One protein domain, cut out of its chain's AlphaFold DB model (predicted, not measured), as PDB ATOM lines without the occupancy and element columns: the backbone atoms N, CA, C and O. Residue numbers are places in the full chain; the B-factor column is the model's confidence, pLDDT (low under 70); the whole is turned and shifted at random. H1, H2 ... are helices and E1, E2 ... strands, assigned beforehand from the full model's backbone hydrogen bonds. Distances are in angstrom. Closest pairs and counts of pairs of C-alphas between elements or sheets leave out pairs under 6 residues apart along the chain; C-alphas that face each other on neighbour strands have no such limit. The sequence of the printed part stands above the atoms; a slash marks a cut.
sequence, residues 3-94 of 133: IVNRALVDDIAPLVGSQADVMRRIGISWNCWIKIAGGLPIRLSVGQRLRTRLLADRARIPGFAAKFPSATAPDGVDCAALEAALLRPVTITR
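Overview. This is residues 3 to 94 of the 133 residues of an uncharacterized protein of Sphingomonas sp. SCN 67-18 (UniProt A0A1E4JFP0). What shape does the backbone make? Six short helices, mostly crossed, form a small cluster: H4 lies along one side, H1 lies opposite it between H3 and H5, H2 reaches from H3 to H4, and H6 packs on H4. What is it made of? The 92 printed residues hold H1 to H6, then strand E1, mostly helix. The whole is compact, with a radius of gyration of the C-alphas of 13.0 A and spans of 44 by 30 by 18 A.

Along the chain. Where is the longest helix? H4, residues 44 to 56, runs 18.4 A from C-alpha 44 at (56.304, -18.789, 113.423). Where are the others? H1 is residues 6 to 15, 15.2 A, H2 19 to 26, H3 30 to 37, H5 62 to 67 and H6 79 to 86. E1, residues 87 to 89, ends at C-alpha 89 at (58.852, -13.821, 119.218).

Arrangement. What does H4 touch? Its residues 50 to 54 alone touch H2, the closest C-alphas being Ile 26 and Leu 50, 5.8 A. Its residues 51 to 55 alone touch H6, the closest C-alphas being Leu 55 and Cys 79, 7.0 A. What is near H1? It touches H5 at a shallow tilt of 19 degrees, opposite ways, with C-alphas 11 and 63 closest at 5.5 A. Does E1 pair? It pairs with no named strand, but residues 3 to 4 pair antiparallel with its residues 87 to 88. Are the helix backbones complete? Every O i to N i+4 pair is within hydrogen-bond range in H3, H4 and H6, against 3 of 4 in H2, 1 of 2 in H5 and 2 of 6 in H1, where 4 of 7 O i to N i+3 pairs are.

Size, cuts and confidence. How far does it reach? The two C-alphas farthest apart, of Ala 71 and Arg 94, are 44.4 A apart. Is it continuous and confident? The printed part has no cut, the link from H5 to H6 is long, and pLDDT is under 70 at residues 17 and 94.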
ATOM      1  N   ILE A   3      54.401 -16.399 120.395       93.62
ATOM      2  CA  ILE A   3      53.168 -16.390 121.182       93.62
ATOM      3  C   ILE A   3      52.268 -15.300 120.603       93.62
ATOM      4  O   ILE A   3      52.745 -14.211 120.285       93.62
ATOM      5  N   VAL A   4      50.977 -15.590 120.463       94.50
ATOM      6  CA  VAL A   4      49.973 -14.577 120.114       94.50
ATOM      7  C   VAL A   4      49.677 -13.744 121.353       94.50
ATOM      8  O   VAL A   4      49.488 -14.299 122.438       94.50
ATOM      9  N   ASN A   5      49.647 -12.422 121.208       92.81
ATOM     10  CA  ASN A   5      49.350 -11.521 122.312       92.81
ATOM     11  C   ASN A   5      47.987 -11.850 122.937       92.81
ATOM     12  O   ASN A   5      46.954 -11.812 122.268       92.81
ATOM     13  N   ARG A   6      47.990 -12.164 124.240       88.56
ATOM     14  CA  ARG A   6      46.797 -12.604 124.970       88.56
ATOM     15  C   ARG A   6      45.689 -11.561 124.942       88.56
ATOM     16  O   ARG A   6      44.534 -11.961 124.861       88.56
ATOM     17  N   ALA A   7      46.026 -10.272 124.957       88.62
ATOM     18  CA  ALA A   7      45.037  -9.201 124.890       88.62
ATOM     19  C   ALA A   7      44.200  -9.257 123.603       88.62
ATOM     20  O   ALA A   7      43.070  -8.789 123.609       88.62
ATOM     21  N   LEU A   8      44.726  -9.847 122.525       91.75
ATOM     22  CA  LEU A   8      44.032  -9.969 121.240       91.75
ATOM     23  C   LEU A   8      43.291 -11.298 121.091       91.75
ATOM     24  O   LEU A   8      42.413 -11.428 120.247       91.75
ATOM     25  N   VAL A   9      43.612 -12.296 121.920       90.56
ATOM     26  CA  VAL A   9      42.956 -13.611 121.874       90.56
ATOM     27  C   VAL A   9      41.461 -13.498 122.172       90.56
ATOM     28  O   VAL A   9      40.682 -14.195 121.525       90.56
ATOM     29  N   ASP A  10      41.053 -12.607 123.080       88.31
ATOM     30  CA  ASP A  10      39.631 -12.404 123.397       88.31
ATOM     31  C   ASP A  10      38.865 -11.747 122.242       88.31
ATOM     32  O   ASP A  10      37.690 -12.046 122.062       88.31
ATOM     33  N   ASP A  11      39.520 -10.929 121.413       90.00
ATOM     34  CA  ASP A  11      38.882 -10.339 120.226       90.00
ATOM     35  C   ASP A  11      38.794 -11.344 119.070       90.00
ATOM     36  O   ASP A  11      37.887 -11.284 118.242       90.00
ATOM     37  N   ILE A  12      39.741 -12.286 119.008       88.62
ATOM     38  CA  ILE A  12      39.777 -13.335 117.982       88.62
ATOM     39  C   ILE A  12      38.795 -14.463 118.325       88.62
ATOM     40  O   ILE A  12      38.213 -15.058 117.419       88.62
ATOM     41  N   ALA A  13      38.587 -14.773 119.610       86.56
ATOM     42  CA  ALA A  13      37.769 -15.902 120.058       86.56
ATOM     43  C   ALA A  13      36.319 -15.906 119.512       86.56
ATOM     44  O   ALA A  13      35.866 -16.966 119.076       86.56
ATOM     45  N   PRO A  14      35.596 -14.771 119.430       84.31
ATOM     46  CA  PRO A  14      34.270 -14.715 118.811       84.31
ATOM     47  C   PRO A  14      34.251 -15.092 117.324       84.31
ATOM     48  O   PRO A  14      33.230 -15.542 116.808       84.31
ATOM     49  N   LEU A  15      35.380 -14.956 116.616       78.19
ATOM     50  CA  LEU A  15      35.488 -15.347 115.206       78.19
ATOM     51  C   LEU A  15      35.479 -16.870 115.036       78.19
ATOM     52  O   LEU A  15      35.187 -17.364 113.946       78.19
ATOM     53  N   VAL A  16      35.787 -17.603 116.106       76.44
ATOM     54  CA  VAL A  16      36.006 -19.046 116.140       76.44
ATOM     55  C   VAL A  16      34.976 -19.740 117.032       76.44
ATOM     56  O   VAL A  16      35.299 -20.313 118.069       76.44
ATOM     57  N   GLY A  17      33.712 -19.706 116.594       68.00
ATOM     58  CA  GLY A  17      32.578 -20.338 117.285       68.00
ATOM     59  C   GLY A  17      32.593 -21.873 117.274       68.00
ATOM     60  O   GLY A  17      31.941 -22.506 118.101       68.00
ATOM     61  N   SER A  18      33.366 -22.492 116.376       78.00
ATOM     62  CA  SER A  18      33.539 -23.944 116.293       78.00
ATOM     63  C   SER A  18      34.905 -24.333 115.714       78.00
ATOM     64  O   SER A  18      35.597 -23.524 115.093       78.00
ATOM     65  N   GLN A  19      35.280 -25.612 115.845       80.88
ATOM     66  CA  GLN A  19      36.474 -26.169 115.193       80.88
ATOM     67  C   GLN A  19      36.472 -25.950 113.670       80.88
ATOM     68  O   GLN A  19      37.518 -25.648 113.090       80.88
ATOM     69  N   ALA A  20      35.309 -26.072 113.023       80.88
ATOM     70  CA  ALA A  20      35.165 -25.850 111.586       80.88
ATOM     71  C   ALA A  20      35.379 -24.376 111.202       80.88
ATOM     72  O   ALA A  20      35.891 -24.081 110.119       80.88
ATOM     73  N   ASP A  21      35.031 -23.443 112.088       81.50
ATOM     74  CA  ASP A  21      35.233 -22.008 111.864       81.50
ATOM     75  C   ASP A  21      36.698 -21.611 111.984       81.50
ATOM     76  O   ASP A  21      37.166 -20.773 111.220       81.50
ATOM     77  N   VAL A  22      37.457 -22.266 112.863       81.19
ATOM     78  CA  VAL A  22      38.897 -22.011 113.038       81.19
ATOM     79  C   VAL A  22      39.661 -22.241 111.746       81.19
ATOM     80  O   VAL A  22      40.444 -21.397 111.312       81.19
ATOM     81  N   MET A  23      39.408 -23.376 111.100       82.50
ATOM     82  CA  MET A  23      40.088 -23.699 109.853       82.50
ATOM     83  C   MET A  23      39.649 -22.774 108.719       82.50
ATOM     84  O   MET A  23      40.501 -22.297 107.972       82.50
ATOM     85  N   ARG A  24      38.346 -22.487 108.608       82.94
ATOM     86  CA  ARG A  24      37.797 -21.675 107.511       82.94
ATOM     87  C   ARG A  24      38.125 -20.188 107.625       82.94
ATOM     88  O   ARG A  24      38.478 -19.582 106.621       82.94
ATOM     89  N   ARG A  25      38.003 -19.599 108.818       81.00
ATOM     90  CA  ARG A  25      38.103 -18.144 109.023       81.00
ATOM     91  C   ARG A  25      39.527 -17.688 109.304       81.00
ATOM     92  O   ARG A  25      39.995 -16.734 108.699       81.00
ATOM     93  N   ILE A  26      40.249 -18.398 110.171       83.88
ATOM     94  CA  ILE A  26      41.591 -17.972 110.602       83.88
ATOM     95  C   ILE A  26      42.730 -18.860 110.077       83.88
ATOM     96  O   ILE A  26      43.903 -18.565 110.300       83.88
ATOM     97  N   GLY A  27      42.414 -19.919 109.320       84.94
ATOM     98  CA  GLY A  27      43.388 -20.662 108.510       84.94
ATOM     99  C   GLY A  27      44.392 -21.508 109.301       84.94
ATOM    100  O   GLY A  27      45.457 -21.853 108.777       84.94
ATOM    101  N   ILE A  28      44.082 -21.841 110.556       90.81
ATOM    102  CA  ILE A  28      44.925 -22.664 111.433       90.81
ATOM    103  C   ILE A  28      44.160 -23.894 111.934       90.81
ATOM    104  O   ILE A  28      42.938 -23.958 111.857       90.81
ATOM    105  N   SER A  29      44.874 -24.898 112.448       90.50
ATOM    106  CA  SER A  29      44.220 -26.069 113.039       90.50
ATOM    107  C   SER A  29      43.656 -25.763 114.428       90.50
ATOM    108  O   SER A  29      44.186 -24.921 115.157       90.50
ATOM    109  N   TRP A  30      42.642 -26.525 114.843       89.50
ATOM    110  CA  TRP A  30      42.073 -26.441 116.193       89.50
ATOM    111  C   TRP A  30      43.113 -26.640 117.298       89.50
ATOM    112  O   TRP A  30      43.132 -25.908 118.282       89.50
ATOM    113  N   ASN A  31      44.063 -27.557 117.101       89.88
ATOM    114  CA  ASN A  31      45.168 -27.752 118.041       89.88
ATOM    115  C   ASN A  31      46.074 -26.516 118.154       89.88
ATOM    116  O   ASN A  31      46.600 -26.240 119.231       89.88
ATOM    117  N   CYS A  32      46.277 -25.766 117.064       91.88
ATOM    118  CA  CYS A  32      46.997 -24.494 117.139       91.88
ATOM    119  C   CYS A  32      46.174 -23.444 117.887       91.88
ATOM    120  O   CYS A  32      46.736 -22.730 118.711       91.88
ATOM    121  N   TRP A  33      44.858 -23.399 117.665       93.06
ATOM    122  CA  TRP A  33      43.966 -22.512 118.410       93.06
ATOM    123  C   TRP A  33      43.986 -22.789 119.918       93.06
ATOM    124  O   TRP A  33      44.172 -21.867 120.701       93.06
ATOM    125  N   ILE A  34      43.909 -24.056 120.337       91.19
ATOM    126  CA  ILE A  34      44.014 -24.438 121.754       91.19
ATOM    127  C   ILE A  34      45.331 -23.935 122.369       91.19
ATOM    128  O   ILE A  34      45.333 -23.424 123.487       91.19
ATOM    129  N   LYS A  35      46.455 -24.037 121.646       91.88
ATOM    130  CA  LYS A  35      47.745 -23.501 122.115       91.88
ATOM    131  C   LYS A  35      47.704 -21.985 122.272       91.88
ATOM    132  O   LYS A  35      48.115 -21.485 123.312       91.88
ATOM    133  N   ILE A  36      47.174 -21.279 121.276       92.94
ATOM    134  CA  ILE A  36      47.017 -19.820 121.295       92.94
ATOM    135  C   ILE A  36      46.156 -19.378 122.483       92.94
ATOM    136  O   ILE A  36      46.583 -18.519 123.251       92.94
ATOM    137  N   ALA A  37      45.000 -20.016 122.689       91.44
ATOM    138  CA  ALA A  37      44.107 -19.742 123.815       91.44
ATOM    139  C   ALA A  37      44.797 -19.944 125.176       91.44
ATOM    140  O   ALA A  37      44.508 -19.231 126.132       91.44
ATOM    141  N   GLY A  38      45.739 -20.888 125.252       89.94
ATOM    142  CA  GLY A  38      46.551 -21.151 126.439       89.94
ATOM    143  C   GLY A  38      47.788 -20.269 126.590       89.94
ATOM    144  O   GLY A  38      48.585 -20.511 127.494       89.94
ATOM    145  N   GLY A  39      47.997 -19.294 125.697       90.12
ATOM    146  CA  GLY A  39      49.212 -18.478 125.669       90.12
ATOM    147  C   GLY A  39      50.477 -19.289 125.374       90.12
ATOM    148  O   GLY A  39      51.578 -18.879 125.742       90.12
ATOM    149  N   LEU A  40      50.333 -20.460 124.749       90.19
ATOM    150  CA  LEU A  40      51.444 -21.350 124.452       90.19
ATOM    151  C   LEU A  40      52.096 -21.006 123.110       90.19
ATOM    152  O   LEU A  40      51.415 -20.595 122.165       90.19
ATOM    153  N   PRO A  41      53.409 -21.244 122.979       91.31
ATOM    154  CA  PRO A  41      54.098 -20.982 121.731       91.31
ATOM    155  C   PRO A  41      53.626 -21.850 120.557       91.31
ATOM    156  O   PRO A  41      53.376 -23.055 120.678       91.31
ATOM    157  N   ILE A  42      53.618 -21.239 119.378       92.62
ATOM    158  CA  ILE A  42      53.349 -21.867 118.086       92.62
ATOM    159  C   ILE A  42      54.520 -21.653 117.120       92.62
ATOM    160  O   ILE A  42      55.416 -20.826 117.332       92.62
ATOM    161  N   ARG A  43      54.527 -22.424 116.025       92.75
ATOM    162  CA  ARG A  43      55.476 -22.209 114.924       92.75
ATOM    163  C   ARG A  43      55.263 -20.813 114.340       92.75
ATOM    164  O   ARG A  43      54.121 -20.402 114.150       92.75
ATOM    165  N   LEU A  44      56.358 -20.140 113.986       92.12
ATOM    166  CA  LEU A  44      56.304 -18.789 113.423       92.12
ATOM    167  C   LEU A  44      55.444 -18.735 112.153       92.12
ATOM    168  O   LEU A  44      54.606 -17.853 112.031       92.12
ATOM    169  N   SER A  45      55.566 -19.732 111.275       93.69
ATOM    170  CA  SER A  45      54.761 -19.829 110.051       93.69
ATOM    171  C   SER A  45      53.251 -19.921 110.310       93.69
ATOM    172  O   SER A  45      52.458 -19.399 109.531       93.69
ATOM    173  N   VAL A  46      52.833 -20.545 111.419       94.12
ATOM    174  CA  VAL A  46      51.420 -20.589 111.831       94.12
ATOM    175  C   VAL A  46      50.972 -19.212 112.316       94.12
ATOM    176  O   VAL A  46      49.909 -18.747 111.914       94.12
ATOM    177  N   GLY A  47      51.795 -18.541 113.128       94.81
ATOM    178  CA  GLY A  47      51.518 -17.178 113.587       94.81
ATOM    179  C   GLY A  47      51.423 -16.180 112.432       94.81
ATOM    180  O   GLY A  47      50.489 -15.390 112.387       94.81
ATOM    181  N   GLN A  48      52.335 -16.253 111.460       94.25
ATOM    182  CA  GLN A  48      52.315 -15.404 110.266       94.25
ATOM    183  C   GLN A  48      51.053 -15.624 109.429       94.25
ATOM    184  O   GLN A  48      50.421 -14.656 109.023       94.25
ATOM    185  N   ARG A  49      50.634 -16.880 109.226       93.56
ATOM    186  CA  ARG A  49      49.388 -17.186 108.510       93.56
ATOM    187  C   ARG A  49      48.164 -16.601 109.213       93.56
ATOM    188  O   ARG A  49      47.318 -16.001 108.553       93.56
ATOM    189  N   LEU A  50      48.086 -16.766 110.534       94.38
ATOM    190  CA  LEU A  50      47.031 -16.169 111.352       94.38
ATOM    191  C   LEU A  50      47.028 -14.643 111.201       94.38
ATOM    192  O   LEU A  50      45.987 -14.059 110.928       94.38
ATOM    193  N   ARG A  51      48.201 -14.012 111.309       94.75
ATOM    194  CA  ARG A  51      48.384 -12.565 111.156       94.75
ATOM    195  C   ARG A  51      47.863 -12.049 109.827       94.75
ATOM    196  O   ARG A  51      47.062 -11.127 109.821       94.75
ATOM    197  N   THR A  52      48.254 -12.674 108.720       94.25
ATOM    198  CA  THR A  52      47.781 -12.294 107.383       94.25
ATOM    199  C   THR A  52      46.255 -12.330 107.290       94.25
ATOM    200  O   THR A  52      45.659 -11.416 106.732       94.25
ATOM    201  N   ARG A  53      45.608 -13.355 107.863       92.25
ATOM    202  CA  ARG A  53      44.141 -13.471 107.856       92.25
ATOM    203  C   ARG A  53      43.470 -12.410 108.725       92.25
ATOM    204  O   ARG A  53      42.541 -11.761 108.264       92.25
ATOM    205  N   LEU A  54      43.968 -12.190 109.939       93.19
ATOM    206  CA  LEU A  54      43.409 -11.188 110.850       93.19
ATOM    207  C   LEU A  54      43.595  -9.760 110.331       93.19
ATOM    208  O   LEU A  54      42.694  -8.949 110.486       93.19
ATOM    209  N   LEU A  55      44.726  -9.457 109.687       93.44
ATOM    210  CA  LEU A  55      44.939  -8.157 109.048       93.44
ATOM    211  C   LEU A  55      44.002  -7.954 107.852       93.44
ATOM    212  O   LEU A  55      43.532  -6.839 107.648       93.44
ATOM    213  N   ALA A  56      43.696  -9.002 107.082       91.81
ATOM    214  CA  ALA A  56      42.730  -8.915 105.986       91.81
ATOM    215  C   ALA A  56      41.297  -8.649 106.487       91.81
ATOM    216  O   ALA A  56      40.581  -7.859 105.880       91.81
ATOM    217  N   ASP A  57      40.910  -9.245 107.621       90.56
ATOM    218  CA  ASP A  57      39.565  -9.122 108.207       90.56
ATOM    219  C   ASP A  57      39.448  -8.048 109.310       90.56
ATOM    220  O   ASP A  57      38.396  -7.922 109.935       90.56
ATOM    221  N   ARG A  58      40.496  -7.253 109.563       92.50
ATOM    222  CA  ARG A  58      40.621  -6.364 110.738       92.50
ATOM    223  C   ARG A  58      39.435  -5.421 110.966       92.50
ATOM    224  O   ARG A  58      39.020  -5.245 112.105       92.50
ATOM    225  N   ALA A  59      38.846  -4.887 109.895       88.56
ATOM    226  CA  ALA A  59      37.694  -3.984 109.958       88.56
ATOM    227  C   ALA A  59      36.435  -4.651 110.545       88.56
ATOM    228  O   ALA A  59      35.530  -3.980 111.028       88.56
ATOM    229  N   ARG A  60      36.360  -5.987 110.498       88.06
ATOM    230  CA  ARG A  60      35.235  -6.787 111.001       88.06
ATOM    231  C   ARG A  60      35.447  -7.279 112.430       88.06
ATOM    232  O   ARG A  60      34.603  -8.013 112.938       88.06
ATOM    233  N   ILE A  61      36.566  -6.924 113.062       89.56
ATOM    234  CA  ILE A  61      36.936  -7.367 114.406       89.56
ATOM    235  C   ILE A  61      36.764  -6.169 115.349       89.56
ATOM    236  O   ILE A  61      37.645  -5.310 115.395       89.56
ATOM    237  N   PRO A  62      35.655  -6.086 116.113       83.56
ATOM    238  CA  PRO A  62      35.300  -4.869 116.851       83.56
ATOM    239  C   PRO A  62      36.388  -4.387 117.818       83.56
ATOM    240  O   PRO A  62      36.624  -3.190 117.947       83.56
ATOM    241  N   GLY A  63      37.095  -5.318 118.466       89.00
ATOM    242  CA  GLY A  63      38.145  -4.988 119.430       89.00
ATOM    243  C   GLY A  63      39.399  -4.353 118.819       89.00
ATOM    244  O   GLY A  63      40.177  -3.738 119.547       89.00
ATOM    245  N   PHE A  64      39.617  -4.464 117.503       93.50
ATOM    246  CA  PHE A  64      40.843  -3.966 116.875       93.50
ATOM    247  C   PHE A  64      40.856  -2.447 116.733       93.50
ATOM    248  O   PHE A  64      41.856  -1.838 117.100       93.50
ATOM    249  N   ALA A  65      39.756  -1.829 116.297       91.75
ATOM    250  CA  ALA A  65      39.669  -0.368 116.199       91.75
ATOM    251  C   ALA A  65      39.796   0.316 117.572       91.75
ATOM    252  O   ALA A  65      40.386   1.385 117.683       91.75
ATOM    253  N   ALA A  66      39.312  -0.330 118.639       92.56
ATOM    254  CA  ALA A  66      39.467   0.176 120.002       92.56
ATOM    255  C   ALA A  66      40.917   0.091 120.519       92.56
ATOM    256  O   ALA A  66      41.360   0.972 121.251       92.56
ATOM    257  N   LYS A  67      41.659  -0.969 120.165       94.31
ATOM    258  CA  LYS A  67      43.030  -1.213 120.659       94.31
ATOM    259  C   LYS A  67      44.114  -0.565 119.803       94.31
ATOM    260  O   LYS A  67      45.181  -0.248 120.320       94.31
ATOM    261  N   PHE A  68      43.842  -0.385 118.517       95.50
ATOM    262  CA  PHE A  68      44.761   0.186 117.539       95.50
ATOM    263  C   PHE A  68      44.035   1.256 116.719       95.50
ATOM    264  O   PHE A  68      43.822   1.057 115.524       95.50
ATOM    265  N   PRO A  69      43.593   2.361 117.341       95.94
ATOM    266  CA  PRO A  69      42.864   3.397 116.626       95.94
ATOM    267  C   PRO A  69      43.774   4.108 115.620       95.94
ATOM    268  O   PRO A  69      44.917   4.441 115.927       95.94
ATOM    269  N   SER A  70      43.244   4.394 114.434       95.31
ATOM    270  CA  SER A  70      43.887   5.257 113.443       95.31
ATOM    271  C   SER A  70      42.896   6.277 112.900       95.31
ATOM    272  O   SER A  70      41.810   5.923 112.455       95.31
ATOM    273  N   ALA A  71      43.290   7.551 112.901       93.62
ATOM    274  CA  ALA A  71      42.495   8.634 112.325       93.62
ATOM    275  C   ALA A  71      42.608   8.715 110.791       93.62
ATOM    276  O   ALA A  71      41.829   9.416 110.154       93.62
ATOM    277  N   THR A  72      43.595   8.036 110.201       93.56
ATOM    278  CA  THR A  72      43.932   8.148 108.773       93.56
ATOM    279  C   THR A  72      43.635   6.876 107.985       93.56
ATOM    280  O   THR A  72      43.537   6.928 106.759       93.56
ATOM    281  N   ALA A  73      43.485   5.733 108.658       91.75
ATOM    282  CA  ALA A  73      43.119   4.484 108.007       91.75
ATOM    283  C   ALA A  73      41.612   4.465 107.674       91.75
ATOM    284  O   ALA A  73      40.798   4.820 108.526       91.75
ATOM    285  N   PRO A  74      41.210   4.000 106.477       89.25
ATOM    286  CA  PRO A  74      39.806   3.994 106.050       89.25
ATOM    287  C   PRO A  74      38.902   3.086 106.899       89.25
ATOM    288  O   PRO A  74      37.689   3.258 106.911       89.25
ATOM    289  N   ASP A  75      39.479   2.118 107.606       90.31
ATOM    290  CA  ASP A  75      38.790   1.220 108.533       90.31
ATOM    291  C   ASP A  75      39.028   1.572 110.009       90.31
ATOM    292  O   ASP A  75      38.619   0.819 110.892       90.31
ATOM    293  N   GLY A  76      39.690   2.699 110.284       92.81
ATOM    294  CA  GLY A  76      39.961   3.176 111.636       92.81
ATOM    295  C   GLY A  76      40.992   2.355 112.416       92.81
ATOM    296  O   GLY A  76      41.125   2.562 113.622       92.81
ATOM    297  N   VAL A  77      41.715   1.429 111.768       95.81
ATOM    298  CA  VAL A  77      42.689   0.542 112.427       95.81
ATOM    299  C   VAL A  77      44.120   0.885 112.008       95.81
ATOM    300  O   VAL A  77      44.454   0.886 110.825       95.81
ATOM    301  N   ASP A  78      45.006   1.104 112.979       96.25
ATOM    302  CA  ASP A  78      46.450   1.161 112.741       96.25
ATOM    303  C   ASP A  78      46.991  -0.251 112.462       96.25
ATOM    304  O   ASP A  78      47.289  -1.042 113.365       96.25
ATOM    305  N   CYS A  79      47.110  -0.571 111.173       94.12
ATOM    306  CA  CYS A  79      47.619  -1.853 110.693       94.12
ATOM    307  C   CYS A  79      49.028  -2.168 111.191       94.12
ATOM    308  O   CYS A  79      49.308  -3.325 111.504       94.12
ATOM    309  N   ALA A  80      49.916  -1.173 111.235       94.50
ATOM    310  CA  ALA A  80      51.314  -1.385 111.591       94.50
ATOM    311  C   ALA A  80      51.439  -1.692 113.087       94.50
ATOM    312  O   ALA A  80      52.123  -2.646 113.471       94.50
ATOM    313  N   ALA A  81      50.712  -0.945 113.923       94.81
ATOM    314  CA  ALA A  81      50.649  -1.199 115.357       94.81
ATOM    315  C   ALA A  81      50.028  -2.573 115.666       94.81
ATOM    316  O   ALA A  81      50.590  -3.340 116.454       94.81
ATOM    317  N   LEU A  82      48.924  -2.928 114.997       95.94
ATOM    318  CA  LEU A  82      48.305  -4.250 115.122       95.94
ATOM    319  C   LEU A  82      49.271  -5.367 114.698       95.94
ATOM    320  O   LEU A  82      49.415  -6.364 115.408       95.94
ATOM    321  N   GLU A  83      49.956  -5.212 113.561       95.06
ATOM    322  CA  GLU A  83      50.909  -6.203 113.058       95.06
ATOM    323  C   GLU A  83      52.055  -6.449 114.050       95.06
ATOM    324  O   GLU A  83      52.396  -7.610 114.317       95.06
ATOM    325  N   ALA A  84      52.622  -5.374 114.605       94.25
ATOM    326  CA  ALA A  84      53.710  -5.431 115.574       94.25
ATOM    327  C   ALA A  84      53.267  -6.048 116.910       94.25
ATOM    328  O   ALA A  84      54.006  -6.823 117.518       94.25
ATOM    329  N   ALA A  85      52.044  -5.750 117.354       94.56
ATOM    330  CA  ALA A  85      51.522  -6.223 118.630       94.56
ATOM    331  C   ALA A  85      51.009  -7.671 118.597       94.56
ATOM    332  O   ALA A  85      50.875  -8.286 119.658       94.56
ATOM    333  N   LEU A  86      50.691  -8.225 117.421       94.69
ATOM    334  CA  LEU A  86      50.008  -9.518 117.317       94.69
ATOM    335  C   LEU A  86      50.869 -10.697 117.779       94.69
ATOM    336  O   LEU A  86      50.382 -11.596 118.472       94.69
ATOM    337  N   LEU A  87      52.137 -10.723 117.364       95.81
ATOM    338  CA  LEU A  87      53.039 -11.852 117.575       95.81
ATOM    339  C   LEU A  87      54.250 -11.415 118.381       95.81
ATOM    340  O   LEU A  87      55.056 -10.614 117.922       95.81
ATOM    341  N   ARG A  88      54.451 -12.045 119.536       93.00
ATOM    342  CA  ARG A  88      55.686 -11.909 120.302       93.00
ATOM    343  C   ARG A  88      56.638 -13.058 119.959       93.00
ATOM    344  O   ARG A  88      56.274 -14.219 120.195       93.00
ATOM    345  N   PRO A  89      57.838 -12.792 119.417       90.69
ATOM    346  CA  PRO A  89      58.852 -13.821 119.218       90.69
ATOM    347  C   PRO A  89      59.231 -14.465 120.551       90.69
ATOM    348  O   PRO A  89      59.379 -13.780 121.559       90.69
ATOM    349  N   VAL A  90      59.385 -15.788 120.556       89.44
ATOM    350  CA  VAL A  90      59.911 -16.518 121.715       89.44
ATOM    351  C   VAL A  90      60.889 -17.600 121.288       89.44
ATOM    352  O   VAL A  90      60.688 -18.306 120.283       89.44
ATOM    353  N   THR A  91      61.916 -17.763 122.109       85.56
ATOM    354  CA  THR A  91      62.829 -18.900 122.079       85.56
ATOM    355  C   THR A  91      62.333 -19.901 123.112       85.56
ATOM    356  O   THR A  91      62.097 -19.530 124.252       85.56
ATOM    357  N   ILE A  92      62.111 -21.146 122.692       75.50
ATOM    358  CA  ILE A  92      61.806 -22.250 123.608       75.50
ATOM    359  C   ILE A  92      63.009 -23.166 123.551       75.50
ATOM    360  O   ILE A  92      63.388 -23.607 122.457       75.50
ATOM    361  N   THR A  93      63.602 -23.457 124.696       70.19
ATOM    362  CA  THR A  93      64.699 -24.418 124.757       70.19
ATOM    363  C   THR A  93      64.159 -25.833 124.522       70.19
ATOM    364  O   THR A  93      62.982 -26.131 124.743       70.19
ATOM    365  N   ARG A  94      64.996 -26.765 124.042       62.69
ATOM    366  CA  ARG A  94      64.565 -28.167 123.848       62.69
ATOM    367  C   ARG A  94      64.037 -28.802 125.143       62.69
ATOM    368  O   ARG A  94      63.176 -29.673 125.057       62.69
TER     369      ARG A  94